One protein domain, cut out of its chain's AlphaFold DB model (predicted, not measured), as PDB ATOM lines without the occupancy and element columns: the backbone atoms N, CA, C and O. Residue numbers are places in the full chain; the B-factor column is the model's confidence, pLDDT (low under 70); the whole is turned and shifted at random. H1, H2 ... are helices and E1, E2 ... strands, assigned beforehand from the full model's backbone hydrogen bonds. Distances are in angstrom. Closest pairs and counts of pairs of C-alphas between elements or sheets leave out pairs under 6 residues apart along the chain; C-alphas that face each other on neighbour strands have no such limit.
ATOM      1  N   GLU A   3      27.909   1.804  61.431       85.81
ATOM      2  CA  GLU A   3      26.777   1.217  62.172       85.81
ATOM      3  C   GLU A   3      25.479   2.018  61.997       85.81
ATOM      4  O   GLU A   3      24.402   1.447  61.909       85.81
ATOM      5  N   GLN A   4      25.605   3.341  61.865       85.62
ATOM      6  CA  GLN A   4      24.504   4.281  61.615       85.62
ATOM      7  C   GLN A   4      24.158   4.403  60.125       85.62
ATOM      8  O   GLN A   4      23.442   5.320  59.744       85.62
ATOM      9  N   ARG A   5      24.739   3.555  59.265       86.44
ATOM     10  CA  ARG A   5      24.511   3.554  57.814       86.44
ATOM     11  C   ARG A   5      24.622   4.941  57.183       86.44
ATOM     12  O   ARG A   5      23.828   5.291  56.328       86.44
ATOM     13  N   ASN A   6      25.605   5.736  57.601       87.25
ATOM     14  CA  ASN A   6      25.829   7.084  57.085       87.25
ATOM     15  C   ASN A   6      27.082   7.117  56.201       87.25
ATOM     16  O   ASN A   6      28.205   7.359  56.661       87.25
ATOM     17  N   SER A   7      26.887   6.834  54.915       86.88
ATOM     18  CA  SER A   7      27.945   6.768  53.914       86.88
ATOM     19  C   SER A   7      28.474   8.128  53.521       86.88
ATOM     20  O   SER A   7      29.633   8.209  53.122       86.88
ATOM     21  N   LEU A   8      27.669   9.187  53.630       86.44
ATOM     22  CA  LEU A   8      28.099  10.539  53.287       86.44
ATOM     23  C   LEU A   8      29.294  10.943  54.154       86.44
ATOM     24  O   LEU A   8      30.352  11.331  53.644       86.44
ATOM     25  N   VAL A   9      29.162  10.771  55.472       88.50
ATOM     26  CA  VAL A   9      30.251  11.133  56.377       88.50
ATOM     27  C   VAL A   9      31.363  10.081  56.370       88.50
ATOM     28  O   VAL A   9      32.539  10.448  56.360       88.50
ATOM     29  N   ALA A  10      31.037   8.787  56.254       91.06
ATOM     30  CA  ALA A  10      32.064   7.749  56.113       91.06
ATOM     31  C   ALA A  10      32.946   7.957  54.864       91.06
ATOM     32  O   ALA A  10      34.169   7.844  54.951       91.06
ATOM     33  N   SER A  11      32.355   8.327  53.723       91.12
ATOM     34  CA  SER A  11      33.084   8.639  52.485       91.12
ATOM     35  C   SER A  11      34.011   9.831  52.668       91.12
ATOM     36  O   SER A  11      35.143   9.804  52.188       91.12
ATOM     37  N   SER A  12      33.555  10.850  53.398       91.62
ATOM     38  CA  SER A  12      34.343  12.050  53.680       91.62
ATOM     39  C   SER A  12      35.585  11.725  54.515       91.62
ATOM     40  O   SER A  12      36.695  12.121  54.161       91.62
ATOM     41  N   ILE A  13      35.430  10.913  55.563       93.38
ATOM     42  CA  ILE A  13      36.549  10.466  56.408       93.38
ATOM     43  C   ILE A  13      37.530   9.598  55.613       93.38
ATOM     44  O   ILE A  13      38.742   9.796  55.703       93.38
ATOM     45  N   ILE A  14      37.033   8.657  54.804       95.62
ATOM     46  CA  ILE A  14      37.895   7.824  53.951       95.62
ATOM     47  C   ILE A  14      38.663   8.694  52.960       95.62
ATOM     48  O   ILE A  14      39.856   8.467  52.756       95.62
ATOM     49  N   ARG A  15      38.016   9.710  52.376       95.12
ATOM     50  CA  ARG A  15      38.675  10.644  51.463       95.12
ATOM     51  C   ARG A  15      39.821  11.383  52.145       95.12
ATOM     52  O   ARG A  15      40.901  11.447  51.557       95.12
ATOM     53  N   MET A  16      39.598  11.885  53.362       95.06
ATOM     54  CA  MET A  16      40.621  12.557  54.171       95.06
ATOM     55  C   MET A  16      41.785  11.619  54.497       95.06
ATOM     56  O   MET A  16      42.944  11.976  54.301       95.06
ATOM     57  N   GLN A  17      41.495  10.393  54.936       96.31
ATOM     58  CA  GLN A  17      42.537   9.418  55.256       96.31
ATOM     59  C   GLN A  17      43.349   9.028  54.013       96.31
ATOM     60  O   GLN A  17      44.571   8.905  54.070       96.31
ATOM     61  N   LEU A  18      42.684   8.891  52.862       96.81
ATOM     62  CA  LEU A  18      43.344   8.637  51.587       96.81
ATOM     63  C   LEU A  18      44.247   9.807  51.176       96.81
ATOM     64  O   LEU A  18      45.359   9.571  50.713       96.81
ATOM     65  N   ASP A  19      43.815  11.053  51.381       95.19
ATOM     66  CA  ASP A  19      44.645  12.240  51.146       95.19
ATOM     67  C   ASP A  19      45.912  12.257  51.993       95.19
ATOM     68  O   ASP A  19      46.981  12.592  51.471       95.19
ATOM     69  N   THR A  20      45.798  11.881  53.267       95.06
ATOM     70  CA  THR A  20      46.934  11.752  54.183       95.06
ATOM     71  C   THR A  20      47.924  10.717  53.666       95.06
ATOM     72  O   THR A  20      49.109  11.017  53.537       95.06
ATOM     73  N   VAL A  21      47.450   9.524  53.294       96.94
ATOM     74  CA  VAL A  21      48.313   8.460  52.758       96.94
ATOM     75  C   VAL A  21      48.980   8.893  51.450       96.94
ATOM     76  O   VAL A  21      50.188   8.728  51.301       96.94
ATOM     77  N   LEU A  22      48.241   9.493  50.513       96.06
ATOM     78  CA  LEU A  22      48.807   9.970  49.245       96.06
ATOM     79  C   LEU A  22      49.939  10.983  49.465       96.06
ATOM     80  O   LEU A  22      50.980  10.896  48.813       96.06
ATOM     81  N   ARG A  23      49.746  11.923  50.397       94.12
ATOM     82  CA  ARG A  23      50.732  12.960  50.732       94.12
ATOM     83  C   ARG A  23      51.923  12.403  51.507       94.12
ATOM     84  O   ARG A  23      53.048  12.801  51.227       94.12
ATOM     85  N   LEU A  24      51.699  11.448  52.408       94.62
ATOM     86  CA  LEU A  24      52.766  10.746  53.126       94.62
ATOM     87  C   LEU A  24      53.677   9.987  52.151       94.62
ATOM     88  O   LEU A  24      54.899  10.098  52.216       94.62
ATOM     89  N   TYR A  25      53.086   9.266  51.195       95.38
ATOM     90  CA  TYR A  25      53.843   8.483  50.218       95.38
ATOM     91  C   TYR A  25      54.580   9.337  49.176       95.38
ATOM     92  O   TYR A  25      55.513   8.841  48.544       95.38
ATOM     93  N   ALA A  26      54.231  10.620  49.026       95.25
ATOM     94  CA  ALA A  26      54.943  11.540  48.140       95.25
ATOM     95  C   ALA A  26      56.442  11.643  48.480       95.25
ATOM     96  O   ALA A  26      57.263  11.789  47.573       95.25
ATOM     97  N   MET A  27      56.806  11.488  49.760       93.62
ATOM     98  CA  MET A  27      58.199  11.513  50.222       93.62
ATOM     99  C   MET A  27      59.071  10.429  49.569       93.62
ATOM    100  O   MET A  27      60.278  10.607  49.450       93.62
ATOM    101  N   PHE A  28      58.487   9.318  49.108       94.00
ATOM    102  CA  PHE A  28      59.236   8.240  48.446       94.00
ATOM    103  C   PHE A  28      59.564   8.529  46.978       94.00
ATOM    104  O   PHE A  28      60.294   7.762  46.351       94.00
ATOM    105  N   TRP A  29      59.004   9.593  46.400       94.75
ATOM    106  CA  TRP A  29      59.159   9.917  44.978       94.75
ATOM    107  C   TRP A  29      59.899  11.226  44.737       94.75
ATOM    108  O   TRP A  29      59.986  11.672  43.594       94.75
ATOM    109  N   VAL A  30      60.419  11.856  45.786       95.00
ATOM    110  CA  VAL A  30      61.217  13.081  45.700       95.00
ATOM    111  C   VAL A  30      62.701  12.762  45.805       95.00
ATOM    112  O   VAL A  30      63.088  11.763  46.401       95.00
ATOM    113  N   ALA A  31      63.534  13.626  45.227       93.12
ATOM    114  CA  ALA A  31      64.986  13.453  45.268       93.12
ATOM    115  C   ALA A  31      65.563  13.629  46.684       93.12
ATOM    116  O   ALA A  31      66.485  12.919  47.064       93.12
ATOM    117  N   ASP A  32      65.009  14.570  47.452       92.81
ATOM    118  CA  ASP A  32      65.443  14.894  48.812       92.81
ATOM    119  C   ASP A  32      64.214  14.951  49.740       92.81
ATOM    120  O   ASP A  32      63.468  15.941  49.729       92.81
ATOM    121  N   PRO A  33      63.964  13.873  50.501       92.31
ATOM    122  CA  PRO A  33      62.827  13.774  51.411       92.31
ATOM    123  C   PRO A  33      62.885  14.747  52.590       92.31
ATOM    124  O   PRO A  33      61.840  15.240  53.012       92.31
ATOM    125  N   GLU A  34      64.080  15.065  53.101       91.50
ATOM    126  CA  GLU A  34      64.247  15.994  54.228       91.50
ATOM    127  C   GLU A  34      63.895  17.416  53.792       91.50
ATOM    128  O   GLU A  34      63.073  18.086  54.420       91.50
ATOM    129  N   LYS A  35      64.418  17.845  52.639       93.75
ATOM    130  CA  LYS A  35      64.077  19.144  52.047       93.75
ATOM    131  C   LYS A  35      62.613  19.224  51.624       93.75
ATOM    132  O   LYS A  35      62.005  20.294  51.689       93.75
ATOM    133  N   PHE A  36      62.030  18.118  51.161       94.62
ATOM    134  CA  PHE A  36      60.593  18.046  50.908       94.62
ATOM    135  C   PHE A  36      59.799  18.266  52.200       94.62
ATOM    136  O   PHE A  36      58.927  19.136  52.223       94.62
ATOM    137  N   ALA A  37      60.131  17.544  53.273       92.69
ATOM    138  CA  ALA A  37      59.470  17.675  54.566       92.69
ATOM    139  C   ALA A  37      59.601  19.101  55.123       92.69
ATOM    140  O   ALA A  37      58.609  19.674  55.566       92.69
ATOM    141  N   GLU A  38      60.780  19.718  55.010       94.88
ATOM    142  CA  GLU A  38      61.010  21.111  55.402       94.88
ATOM    143  C   GLU A  38      60.098  22.085  54.634       94.88
ATOM    144  O   GLU A  38      59.478  22.970  55.228       94.88
ATOM    145  N   LYS A  39      59.971  21.923  53.310       95.62
ATOM    146  CA  LYS A  39      59.090  22.766  52.483       95.62
ATOM    147  C   LYS A  39      57.620  22.606  52.852       95.62
ATOM    148  O   LYS A  39      56.906  23.609  52.918       95.62
ATOM    149  N   VAL A  40      57.173  21.373  53.083       93.94
ATOM    150  CA  VAL A  40      55.796  21.083  53.509       93.94
ATOM    151  C   VAL A  40      55.534  21.666  54.896       93.94
ATOM    152  O   VAL A  40      54.512  22.318  55.091       93.94
ATOM    153  N   PHE A  41      56.479  21.533  55.829       93.38
ATOM    154  CA  PHE A  41      56.391  22.122  57.168       93.38
ATOM    155  C   PHE A  41      56.285  23.654  57.128       93.38
ATOM    156  O   PHE A  41      55.552  24.251  57.908       93.38
ATOM    157  N   LYS A  42      56.952  24.295  56.161       96.06
ATOM    158  CA  LYS A  42      56.838  25.737  55.883       96.06
ATOM    159  C   LYS A  42      55.533  26.143  55.176       96.06
ATOM    160  O   LYS A  42      55.377  27.312  54.835       96.06
ATOM    161  N   GLY A  43      54.611  25.210  54.935       93.75
ATOM    162  CA  GLY A  43      53.310  25.473  54.313       93.75
ATOM    163  C   GLY A  43      53.319  25.463  52.783       93.75
ATOM    164  O   GLY A  43      52.390  25.975  52.165       93.75
ATOM    165  N   THR A  44      54.351  24.904  52.142       95.12
ATOM    166  CA  THR A  44      54.347  24.767  50.678       95.12
ATOM    167  C   THR A  44      53.361  23.683  50.253       95.12
ATOM    168  O   THR A  44      53.467  22.539  50.698       95.12
ATOM    169  N   ASP A  45      52.457  24.013  49.328       94.00
ATOM    170  CA  ASP A  45      51.536  23.029  48.759       94.00
ATOM    171  C   ASP A  45      52.299  21.902  48.050       94.00
ATOM    172  O   ASP A  45      53.111  22.141  47.151       94.00
ATOM    173  N   ILE A  46      51.984  20.651  48.401       94.56
ATOM    174  CA  ILE A  46      52.633  19.463  47.821       94.56
ATOM    175  C   ILE A  46      52.467  19.422  46.297       94.56
ATOM    176  O   ILE A  46      53.403  19.053  45.598       94.56
ATOM    177  N   ASN A  47      51.335  19.881  45.760       94.62
ATOM    178  CA  ASN A  47      51.073  19.891  44.316       94.62
ATOM    179  C   ASN A  47      52.024  20.792  43.498       94.62
ATOM    180  O   ASN A  47      52.114  20.621  42.283       94.62
ATOM    181  N   LYS A  48      52.741  21.722  44.145       94.75
ATOM    182  CA  LYS A  48      53.764  22.589  43.533       94.75
ATOM    183  C   LYS A  48      55.165  21.981  43.610       94.75
ATOM    184  O   LYS A  48      56.096  22.495  42.990       94.75
ATOM    185  N   LEU A  49      55.337  20.914  44.385       95.94
ATOM    186  CA  LEU A  49      56.605  20.218  44.539       95.94
ATOM    187  C   LEU A  49      56.779  19.183  43.426       95.94
ATOM    188  O   LEU A  49      55.814  18.668  42.857       95.94
ATOM    189  N   LYS A  50      58.040  18.904  43.098       96.38
ATOM    190  CA  LYS A  50      58.416  17.987  42.025       96.38
ATOM    191  C   LYS A  50      58.972  16.689  42.581       96.38
ATOM    192  O   LYS A  50      59.655  16.675  43.603       96.38
ATOM    193  N   THR A  51      58.688  15.624  41.855       95.75
ATOM    194  CA  THR A  51      59.307  14.309  41.995       95.75
ATOM    195  C   THR A  51      60.785  14.366  41.603       95.75
ATOM    196  O   THR A  51      61.239  15.345  41.004       95.75
ATOM    197  N   ALA A  52      61.531  13.302  41.900       93.75
ATOM    198  CA  ALA A  52      62.904  13.128  41.428       93.75
ATOM    199  C   ALA A  52      63.001  13.188  39.891       93.75
ATOM    200  O   ALA A  52      63.957  13.742  39.360       93.75
ATOM    201  N   ASP A  53      61.961  12.712  39.199       91.44
ATOM    202  CA  ASP A  53      61.867  12.681  37.735       91.44
ATOM    203  C   ASP A  53      61.389  14.023  37.131       91.44
ATOM    204  O   ASP A  53      61.226  14.147  35.920       91.44
ATOM    205  N   GLY A  54      61.131  15.046  37.957       93.12
ATOM    206  CA  GLY A  54      60.722  16.388  37.517       93.12
ATOM    207  C   GLY A  54      59.212  16.612  37.344       93.12
ATOM    208  O   GLY A  54      58.790  17.761  37.189       93.12
ATOM    209  N   GLU A  55      58.394  15.560  37.440       95.50
ATOM    210  CA  GLU A  55      56.922  15.625  37.416       95.50
ATOM    211  C   GLU A  55      56.356  16.301  38.675       95.50
ATOM    212  O   GLU A  55      56.900  16.125  39.767       95.50
ATOM    213  N   LEU A  56      55.238  17.027  38.555       96.69
ATOM    214  CA  LEU A  56      54.552  17.650  39.696       96.69
ATOM    215  C   LEU A  56      53.788  16.619  40.542       96.69
ATOM    216  O   LEU A  56      53.063  15.773  40.011       96.69
ATOM    217  N   LEU A  57      53.856  16.754  41.869       96.56
ATOM    218  CA  LEU A  57      53.165  15.906  42.852       96.56
ATOM    219  C   LEU A  57      51.674  16.264  43.000       96.56
ATOM    220  O   LEU A  57      51.152  16.452  44.097       96.56
ATOM    221  N   THR A  58      50.972  16.380  41.874       96.62
ATOM    222  CA  THR A  58      49.522  16.612  41.841       96.62
ATOM    223  C   THR A  58      48.754  15.424  42.422       96.62
ATOM    224  O   THR A  58      49.220  14.285  42.353       96.62
ATOM    225  N   ASP A  59      47.525  15.642  42.899       93.06
ATOM    226  CA  ASP A  59      46.664  14.547  43.380       93.06
ATOM    227  C   ASP A  59      46.483  13.448  42.315       93.06
ATOM    228  O   ASP A  59      46.465  12.253  42.621       93.06
ATOM    229  N   GLY A  60      46.419  13.841  41.036       94.38
ATOM    230  CA  GLY A  60      46.374  12.917  39.904       94.38
ATOM    231  C   GLY A  60      47.619  12.033  39.811       94.38
ATOM    232  O   GLY A  60      47.491  10.815  39.652       94.38
ATOM    233  N   TYR A  61      48.808  12.624  39.961       95.62
ATOM    234  CA  TYR A  61      50.077  11.898  39.987       95.62
ATOM    235  C   TYR A  61      50.152  10.941  41.181       95.62
ATOM    236  O   TYR A  61      50.394   9.745  40.991       95.62
ATOM    237  N   LEU A  62      49.879  11.436  42.394       95.75
ATOM    238  CA  LEU A  62      49.956  10.647  43.627       95.75
ATOM    239  C   LEU A  62      49.021   9.433  43.553       95.75
ATOM    240  O   LEU A  62      49.440   8.298  43.783       95.75
ATOM    241  N   LYS A  63      47.767   9.652  43.136       95.38
ATOM    242  CA  LYS A  63      46.772   8.590  42.938       95.38
ATOM    243  C   LYS A  63      47.216   7.583  41.881       95.38
ATOM    244  O   LYS A  63      47.044   6.378  42.067       95.38
ATOM    245  N   LYS A  64      47.771   8.052  40.757       95.00
ATOM    246  CA  LYS A  64      48.256   7.179  39.676       95.00
ATOM    247  C   LYS A  64      49.375   6.270  40.176       95.00
ATOM    248  O   LYS A  64      49.307   5.066  39.913       95.00
ATOM    249  N   ARG A  65      50.361   6.837  40.881       94.81
ATOM    250  CA  ARG A  65      51.529   6.124  41.415       94.81
ATOM    251  C   ARG A  65      51.145   5.140  42.510       94.81
ATOM    252  O   ARG A  65      51.464   3.964  42.383       94.81
ATOM    253  N   LEU A  66      50.416   5.584  43.533       94.56
ATOM    254  CA  LEU A  66      50.033   4.710  44.644       94.56
ATOM    255  C   LEU A  66      49.076   3.598  44.194       94.56
ATOM    256  O   LEU A  66      49.203   2.446  44.611       94.56
ATOM    257  N   GLY A  67      48.154   3.934  43.287       94.88
ATOM    258  CA  GLY A  67      47.206   2.989  42.710       94.88
ATOM    259  C   GLY A  67      47.824   1.981  41.739       94.88
ATOM    260  O   GLY A  67      47.144   1.038  41.378       94.88
ATOM    261  N   ALA A  68      49.084   2.138  41.316       93.50
ATOM    262  CA  ALA A  68      49.747   1.157  40.448       93.50
ATOM    263  C   ALA A  68      50.040  -0.180  41.153       93.50
ATOM    264  O   ALA A  68      50.233  -1.187  40.485       93.50
ATOM    265  N   LYS A  69      50.088  -0.183  42.493       87.94
ATOM    266  CA  LYS A  69      50.230  -1.395  43.319       87.94
ATOM    267  C   LYS A  69      48.964  -1.724  44.117       87.94
ATOM    268  O   LYS A  69      48.943  -2.694  44.863       87.94
ATOM    269  N   ASN A  70      47.935  -0.885  44.004       92.81
ATOM    270  CA  ASN A  70      46.719  -0.943  44.806       92.81
ATOM    271  C   ASN A  70      45.527  -0.541  43.932       92.81
ATOM    272  O   ASN A  70      45.076   0.608  43.977       92.81
ATOM    273  N   ASP A  71      45.013  -1.477  43.138       93.44
ATOM    274  CA  ASP A  71      43.999  -1.184  42.114       93.44
ATOM    275  C   ASP A  71      42.720  -0.553  42.686       93.44
ATOM    276  O   ASP A  71      42.068   0.248  42.018       93.44
ATOM    277  N   TRP A  72      42.407  -0.831  43.956       94.81
ATOM    278  CA  TRP A  72      41.258  -0.285  44.682       94.81
ATOM    279  C   TRP A  72      41.377   1.214  45.022       94.81
ATOM    280  O   TRP A  72      40.361   1.872  45.251       94.81
ATOM    281  N   ILE A  73      42.582   1.801  45.025       95.50
ATOM    282  CA  ILE A  73      42.773   3.213  45.406       95.50
ATOM    283  C   ILE A  73      42.087   4.152  44.417       95.50
ATOM    284  O   ILE A  73      41.458   5.130  44.817       95.50
ATOM    285  N   ARG A  74      42.189   3.868  43.117       94.56
ATOM    286  CA  ARG A  74      41.594   4.708  42.069       94.56
ATOM    287  C   ARG A  74      40.059   4.765  42.158       94.56
ATOM    288  O   ARG A  74      39.546   5.887  42.176       94.56
ATOM    289  N   PRO A  75      39.324   3.635  42.237       93.62
ATOM    290  CA  PRO A  75      37.876   3.666  42.393       93.62
ATOM    291  C   PRO A  75      37.454   4.275  43.734       93.62
ATOM    292  O   PRO A  75      36.575   5.130  43.727       93.62
ATOM    293  N   VAL A  76      38.120   3.959  44.856       94.19
ATOM    294  CA  VAL A  76      37.784   4.568  46.161       94.19
ATOM    295  C   VAL A  76      38.004   6.080  46.151       94.19
ATOM    296  O   VAL A  76      37.143   6.823  46.621       94.19
ATOM    297  N   TYR A  77      39.100   6.567  45.560       94.50
ATOM    298  CA  TYR A  77      39.326   8.003  45.382       94.50
ATOM    299  C   TYR A  77      38.189   8.647  44.588       94.50
ATOM    300  O   TYR A  77      37.668   9.689  44.983       94.50
ATOM    301  N   SER A  78      37.815   8.046  43.455       91.50
ATOM    302  CA  SER A  78      36.778   8.587  42.575       91.50
ATOM    303  C   SER A  78      35.408   8.601  43.247       91.50
ATOM    304  O   SER A  78      34.674   9.579  43.115       91.50
ATOM    305  N   GLU A  79      35.066   7.528  43.959       89.38
ATOM    306  CA  GLU A  79      33.787   7.388  44.648       89.38
ATOM    307  C   GLU A  79      33.676   8.411  45.780       89.38
ATOM    308  O   GLU A  79      32.742   9.210  45.813       89.38
ATOM    309  N   THR A  80      34.683   8.461  46.651       91.38
ATOM    310  CA  THR A  80      34.682   9.348  47.820       91.38
ATOM    311  C   THR A  80      34.836  10.826  47.453       91.38
ATOM    312  O   THR A  80      34.208  11.674  48.079       91.38
ATOM    313  N   SER A  81      35.580  11.168  46.391       87.94
ATOM    314  CA  SER A  81      35.685  12.564  45.922       87.94
ATOM    315  C   SER A  81      34.347  13.116  45.430       87.94
ATOM    316  O   SER A  81      34.084  14.310  45.564       87.94
ATOM    317  N   GLY A  82      33.474  12.255  44.900       83.25
ATOM    318  CA  GLY A  82      32.131  12.650  44.493       83.25
ATOM    319  C   GLY A  82      31.222  13.065  45.658       83.25
ATOM    320  O   GLY A  82      30.214  13.723  45.408       83.25
ATOM    321  N   TYR A  83      31.588  12.726  46.899       81.38
ATOM    322  CA  TYR A  83      30.924  13.152  48.138       81.38
ATOM    323  C   TYR A  83      31.589  14.362  48.812       81.38
ATOM    324  O   TYR A  83      31.062  14.872  49.791       81.38
ATOM    325  N   ILE A  84      32.725  14.835  48.290       82.62
ATOM    326  CA  ILE A  84      33.385  16.065  48.757       82.62
ATOM    327  C   ILE A  84      33.075  17.240  47.834       82.62
ATOM    328  O   ILE A  84      32.785  18.341  48.291       82.62
ATOM    329  N   HIS A  85      33.123  17.018  46.520       79.62
ATOM    330  CA  HIS A  85      32.728  18.033  45.551       79.62
ATOM    331  C   HIS A  85      31.228  17.955  45.318       79.62
ATOM    332  O   HIS A  85      30.718  16.875  45.009       79.62
ATOM    333  N   PHE A  86      30.532  19.093  45.419       76.56
ATOM    334  CA  PHE A  86      29.114  19.159  45.085       76.56
ATOM    335  C   PHE A  86      28.900  18.588  43.680       76.56
ATOM    336  O   PHE A  86      29.418  19.091  42.685       76.56
ATOM    337  N   SER A  87      28.193  17.466  43.623       79.44
ATOM    338  CA  SER A  87      28.080  16.632  42.433       79.44
ATOM    339  C   SER A  87      26.683  16.037  42.354       79.44
ATOM    340  O   SER A  87      25.926  16.040  43.328       79.44
ATOM    341  N   ASN A  88      26.361  15.435  41.210       76.31
ATOM    342  CA  ASN A  88      25.111  14.697  41.040       76.31
ATOM    343  C   ASN A  88      24.913  13.575  42.080       76.31
ATOM    344  O   ASN A  88      23.786  13.124  42.259       76.31
ATOM    345  N   ARG A  89      25.964  13.136  42.786       77.69
ATOM    346  CA  ARG A  89      25.864  12.144  43.863       77.69
ATOM    347  C   ARG A  89      25.214  12.704  45.117       77.69
ATOM    348  O   ARG A  89      24.473  11.972  45.758       77.69
ATOM    349  N   HIS A  90      25.441  13.980  45.428       75.69
ATOM    350  CA  HIS A  90      24.770  14.656  46.541       75.69
ATOM    351  C   HIS A  90      23.267  14.737  46.282       75.69
ATOM    352  O   HIS A  90      22.466  14.396  47.142       75.69
ATOM    353  N   ILE A  91      22.903  15.102  45.050       78.75
ATOM    354  CA  ILE A  91      21.515  15.153  44.585       78.75
ATOM    355  C   ILE A  91      20.903  13.743  44.661       78.75
ATOM    356  O   ILE A  91      19.936  13.521  45.377       78.75
ATOM    357  N   LYS A  92      21.511  12.743  44.016       76.19
ATOM    358  CA  LYS A  92      20.992  11.361  44.008       76.19
ATOM    359  C   LYS A  92      20.916  10.700  45.387       76.19
ATOM    360  O   LYS A  92      20.112   9.799  45.559       76.19
ATOM    361  N   ALA A  93      21.744  11.108  46.346       75.19
ATOM    362  CA  ALA A  93      21.662  10.597  47.712       75.19
ATOM    363  C   ALA A  93      20.401  11.086  48.446       75.19
ATOM    364  O   ALA A  93      19.939  10.404  49.354       75.19
ATOM    365  N   ALA A  94      19.848  12.235  48.043       76.88
ATOM    366  CA  ALA A  94      18.656  12.827  48.643       76.88
ATOM    367  C   ALA A  94      17.360  12.491  47.884       76.88
ATOM    368  O   ALA A  94      16.285  12.586  48.460       76.88
ATOM    369  N   PHE A  95      17.434  12.101  46.608       74.69
ATOM    370  CA  PHE A  95      16.266  11.919  45.737       74.69
ATOM    371  C   PHE A  95      16.062  10.450  45.321       74.69
ATOM    372  O   PHE A  95      16.969   9.844  44.747       74.69
ATOM    373  N   LYS A  96      14.853   9.897  45.510       70.75
ATOM    374  CA  LYS A  96      14.431   8.573  45.002       70.75
ATOM    375  C   LYS A  96      13.284   8.727  43.990       70.75
ATOM    376  O   LYS A  96      12.379   9.510  44.248       70.75
ATOM    377  N   PRO A  97      13.261   7.985  42.867       65.00
ATOM    378  CA  PRO A  97      12.049   7.857  42.060       65.00
ATOM    379  C   PRO A  97      10.905   7.311  42.924       65.00
ATOM    380  O   PRO A  97      11.067   6.272  43.566       65.00
ATOM    381  N   SER A  98       9.780   8.018  42.962       65.94
ATOM    382  CA  SER A  98       8.600   7.560  43.690       65.94
ATOM    383  C   SER A  98       8.030   6.307  43.019       65.94
ATOM    384  O   SER A  98       8.080   6.170  41.796       65.94
ATOM    385  N   ASP A 114      21.632   6.342  55.077       75.88
ATOM    386  CA  ASP A 114      21.480   6.142  53.644       75.88
ATOM    387  C   ASP A 114      20.342   5.167  53.356       75.88
ATOM    388  O   ASP A 114      20.211   4.108  53.975       75.88
ATOM    389  N   MET A 115      19.591   5.459  52.303       70.44
ATOM    390  CA  MET A 115      18.524   4.588  51.830       70.44
ATOM    391  C   MET A 115      19.056   3.604  50.778       70.44
ATOM    392  O   MET A 115      19.675   4.002  49.792       70.44
ATOM    393  N   GLY A 116      18.790   2.307  50.965       74.25
ATOM    394  CA  GLY A 116      18.951   1.285  49.919       74.25
ATOM    395  C   GLY A 116      20.384   0.837  49.604       74.25
ATOM    396  O   GLY A 116      20.598   0.162  48.596       74.25
ATOM    397  N   ARG A 117      21.379   1.171  50.437       82.06
ATOM    398  CA  ARG A 117      22.751   0.678  50.243       82.06
ATOM    399  C   ARG A 117      22.927  -0.738  50.801       82.06
ATOM    400  O   ARG A 117      22.559  -0.985  51.950       82.06
ATOM    401  N   PRO A 118      23.528  -1.671  50.039       86.94
ATOM    402  CA  PRO A 118      23.781  -3.018  50.530       86.94
ATOM    403  C   PRO A 118      24.860  -3.011  51.619       86.94
ATOM    404  O   PRO A 118      25.796  -2.214  51.576       86.94
ATOM    405  N   LEU A 119      24.797  -3.963  52.553       86.12
ATOM    406  CA  LEU A 119      25.777  -4.078  53.644       86.12
ATOM    407  C   LEU A 119      27.229  -4.202  53.136       86.12
ATOM    408  O   LEU A 119      28.153  -3.665  53.744       86.12
ATOM    409  N   ALA A 120      27.421  -4.855  51.985       89.12
ATOM    410  CA  ALA A 120      28.724  -5.009  51.339       89.12
ATOM    411  C   ALA A 120      29.418  -3.664  51.051       89.12
ATOM    412  O   ALA A 120      30.635  -3.569  51.204       89.12
ATOM    413  N   TYR A 121      28.652  -2.620  50.723       88.94
ATOM    414  CA  TYR A 121      29.173  -1.274  50.465       88.94
ATOM    415  C   TYR A 121      29.874  -0.691  51.702       88.94
ATOM    416  O   TYR A 121      30.994  -0.188  51.630       88.94
ATOM    417  N   TYR A 122      29.260  -0.837  52.876       90.75
ATOM    418  CA  TYR A 122      29.870  -0.415  54.137       90.75
ATOM    419  C   TYR A 122      31.063  -1.296  54.532       90.75
ATOM    420  O   TYR A 122      32.041  -0.809  55.100       90.75
ATOM    421  N   GLY A 123      31.018  -2.589  54.193       92.38
ATOM    422  CA  GLY A 123      32.154  -3.496  54.354       92.38
ATOM    423  C   GLY A 123      33.376  -3.060  53.538       92.38
ATOM    424  O   GLY A 123      34.501  -3.093  54.038       92.38
ATOM    425  N   GLU A 124      33.178  -2.597  52.303       92.44
ATOM    426  CA  GLU A 124      34.246  -2.025  51.474       92.44
ATOM    427  C   GLU A 124      34.832  -0.752  52.079       92.44
ATOM    428  O   GLU A 124      36.054  -0.627  52.152       92.44
ATOM    429  N   MET A 125      33.983   0.142  52.590       92.25
ATOM    430  CA  MET A 125      34.416   1.350  53.296       92.25
ATOM    431  C   MET A 125      35.314   1.034  54.495       92.25
ATOM    432  O   MET A 125      36.390   1.619  54.638       92.25
ATOM    433  N   LEU A 126      34.912   0.069  55.328       94.06
ATOM    434  CA  LEU A 126      35.707  -0.376  56.475       94.06
ATOM    435  C   LEU A 126      37.048  -0.978  56.048       94.06
ATOM    436  O   LEU A 126      38.082  -0.650  56.631       94.06
ATOM    437  N   ARG A 127      37.055  -1.834  55.018       95.19
ATOM    438  CA  ARG A 127      38.292  -2.431  54.490       95.19
ATOM    439  C   ARG A 127      39.238  -1.371  53.934       95.19
ATOM    440  O   ARG A 127      40.427  -1.422  54.238       95.19
ATOM    441  N   ALA A 128      38.715  -0.407  53.176       95.50
ATOM    442  CA  ALA A 128      39.494   0.704  52.644       95.50
ATOM    443  C   ALA A 128      40.104   1.535  53.778       95.50
ATOM    444  O   ALA A 128      41.316   1.732  53.803       95.50
ATOM    445  N   PHE A 129      39.297   1.949  54.760       96.00
ATOM    446  CA  PHE A 129      39.783   2.722  55.902       96.00
ATOM    447  C   PHE A 129      40.855   1.967  56.696       96.00
ATOM    448  O   PHE A 129      41.914   2.519  56.992       96.00
ATOM    449  N   ARG A 130      40.622   0.680  56.987       96.69
ATOM    450  CA  ARG A 130      41.601  -0.171  57.675       96.69
ATOM    451  C   ARG A 130      42.907  -0.254  56.891       96.69
ATOM    452  O   ARG A 130      43.968  -0.096  57.485       96.69
ATOM    453  N   HIS A 131      42.842  -0.488  55.581       96.94
ATOM    454  CA  HIS A 131      44.039  -0.590  54.752       96.94
ATOM    455  C   HIS A 131      44.813   0.732  54.720       96.94
ATOM    456  O   HIS A 131      46.009   0.724  54.991       96.94
ATOM    457  N   LEU A 132      44.141   1.868  54.512       97.19
ATOM    458  CA  LEU A 132      44.787   3.186  54.564       97.19
ATOM    459  C   LEU A 132      45.492   3.427  55.901       97.19
ATOM    460  O   LEU A 132      46.626   3.894  55.928       97.19
ATOM    461  N   THR A 133      44.851   3.058  57.007       97.38
ATOM    462  CA  THR A 133      45.443   3.183  58.342       97.38
ATOM    463  C   THR A 133      46.661   2.282  58.523       97.38
ATOM    464  O   THR A 133      47.623   2.717  59.141       97.38
ATOM    465  N   MET A 134      46.674   1.072  57.952       96.94
ATOM    466  CA  MET A 134      47.846   0.183  57.985       96.94
ATOM    467  C   MET A 134      49.002   0.669  57.096       96.94
ATOM    468  O   MET A 134      50.154   0.376  57.393       96.94
ATOM    469  N   MET A 135      48.733   1.437  56.038       96.81
ATOM    470  CA  MET A 135      49.789   1.995  55.179       96.81
ATOM    471  C   MET A 135      50.643   3.052  55.895       96.81
ATOM    472  O   MET A 135      51.814   3.219  55.567       96.81
TER     473      MET A 135
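Overview. This is residues 3 to 98 and 114 to 135 of the 172 residues of an uncharacterized protein of Bradyrhizobium sp. CCBAU 53340 (UniProt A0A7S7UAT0). One long helix, H1, forms the spine; H6 packs on one side of it at a shallow angle, and the short helical hairpin of H3 and H4 packs across another side. H2 makes a corner at the far end of H1, from which a long link without named elements, residues 42 to 58, leads to H3, while at the opposite end H5 and the short strand E1 extend as an arm that touches none of the other helices. The printed part has 118 residues, with six named helices and one named strand in the order H1, H2, H3, H4, H5, E1, H6; the class is mostly helix. It is only just loose, close to compact, with a radius of gyration of the C-alphas of 16.6 A, and spans 56 by 27 by 24 A, the arm adding to the length.

Arrangement. H1, residues 7 to 29, is the hub and touches four helices. H6, residues 119 to 135, touches it at a shallow tilt of 28 degrees, the same way; the closest C-alphas, of Ile 14 and Phe 129, are 5.8 A apart. H4, residues 73 to 81, touches residues 11 to 18 of H1 at a steep tilt of 47 degrees, opposite ways, with the C-alphas of Ser 11 and Thr 80 closest at 5.0 A. H3, residues 59 to 66, touches residues 22 to 26 of H1 and is about perpendicular to it at 73 degrees; the C-alphas of Leu 22 and Leu 62 are closest at 5.8 A. H3 and H4 form a helical hairpin at a shallow tilt of 31 degrees, the C-alphas of Lys 63 and Arg 74 being closest at 6.5 A. The helix packing is part aligned, part crossed. H2, residues 33 to 41, and H1 only just touch, and only at the corner, with 3 pairs of C-alphas within 8 A, the closest those of Met 27 and Pro 33 at 5.3 A. H5, residues 88 to 94, is apart from H1, H4 and H6. E1, residues 95 to 97, pairs with no named strand. Every O i to N i+4 pair is within hydrogen-bond range in H2, H3, H4 and H6, against 16 of 19 in H1 and 2 of 3 in H5.

Along the chain. H1 runs 32.6 A from C-alpha 7 at (27.945, 6.768, 53.914) to C-alpha 29 at (59.159, 9.917, 44.978). H6 measures 24.8 A and ends at C-alpha 135, (49.789, 1.995, 55.179).

Size, cuts and confidence. The two C-alphas farthest apart, of Asp 32 and Ser 98, are 57.5 A apart. Residues 99 to 113 are not printed, and C-alphas 98 and 114 are 16.3 A apart across the cut. The link from H2 to H3 is long. Mean pLDDT of the printed part is 90.4; residues 97 to 98 are under 70.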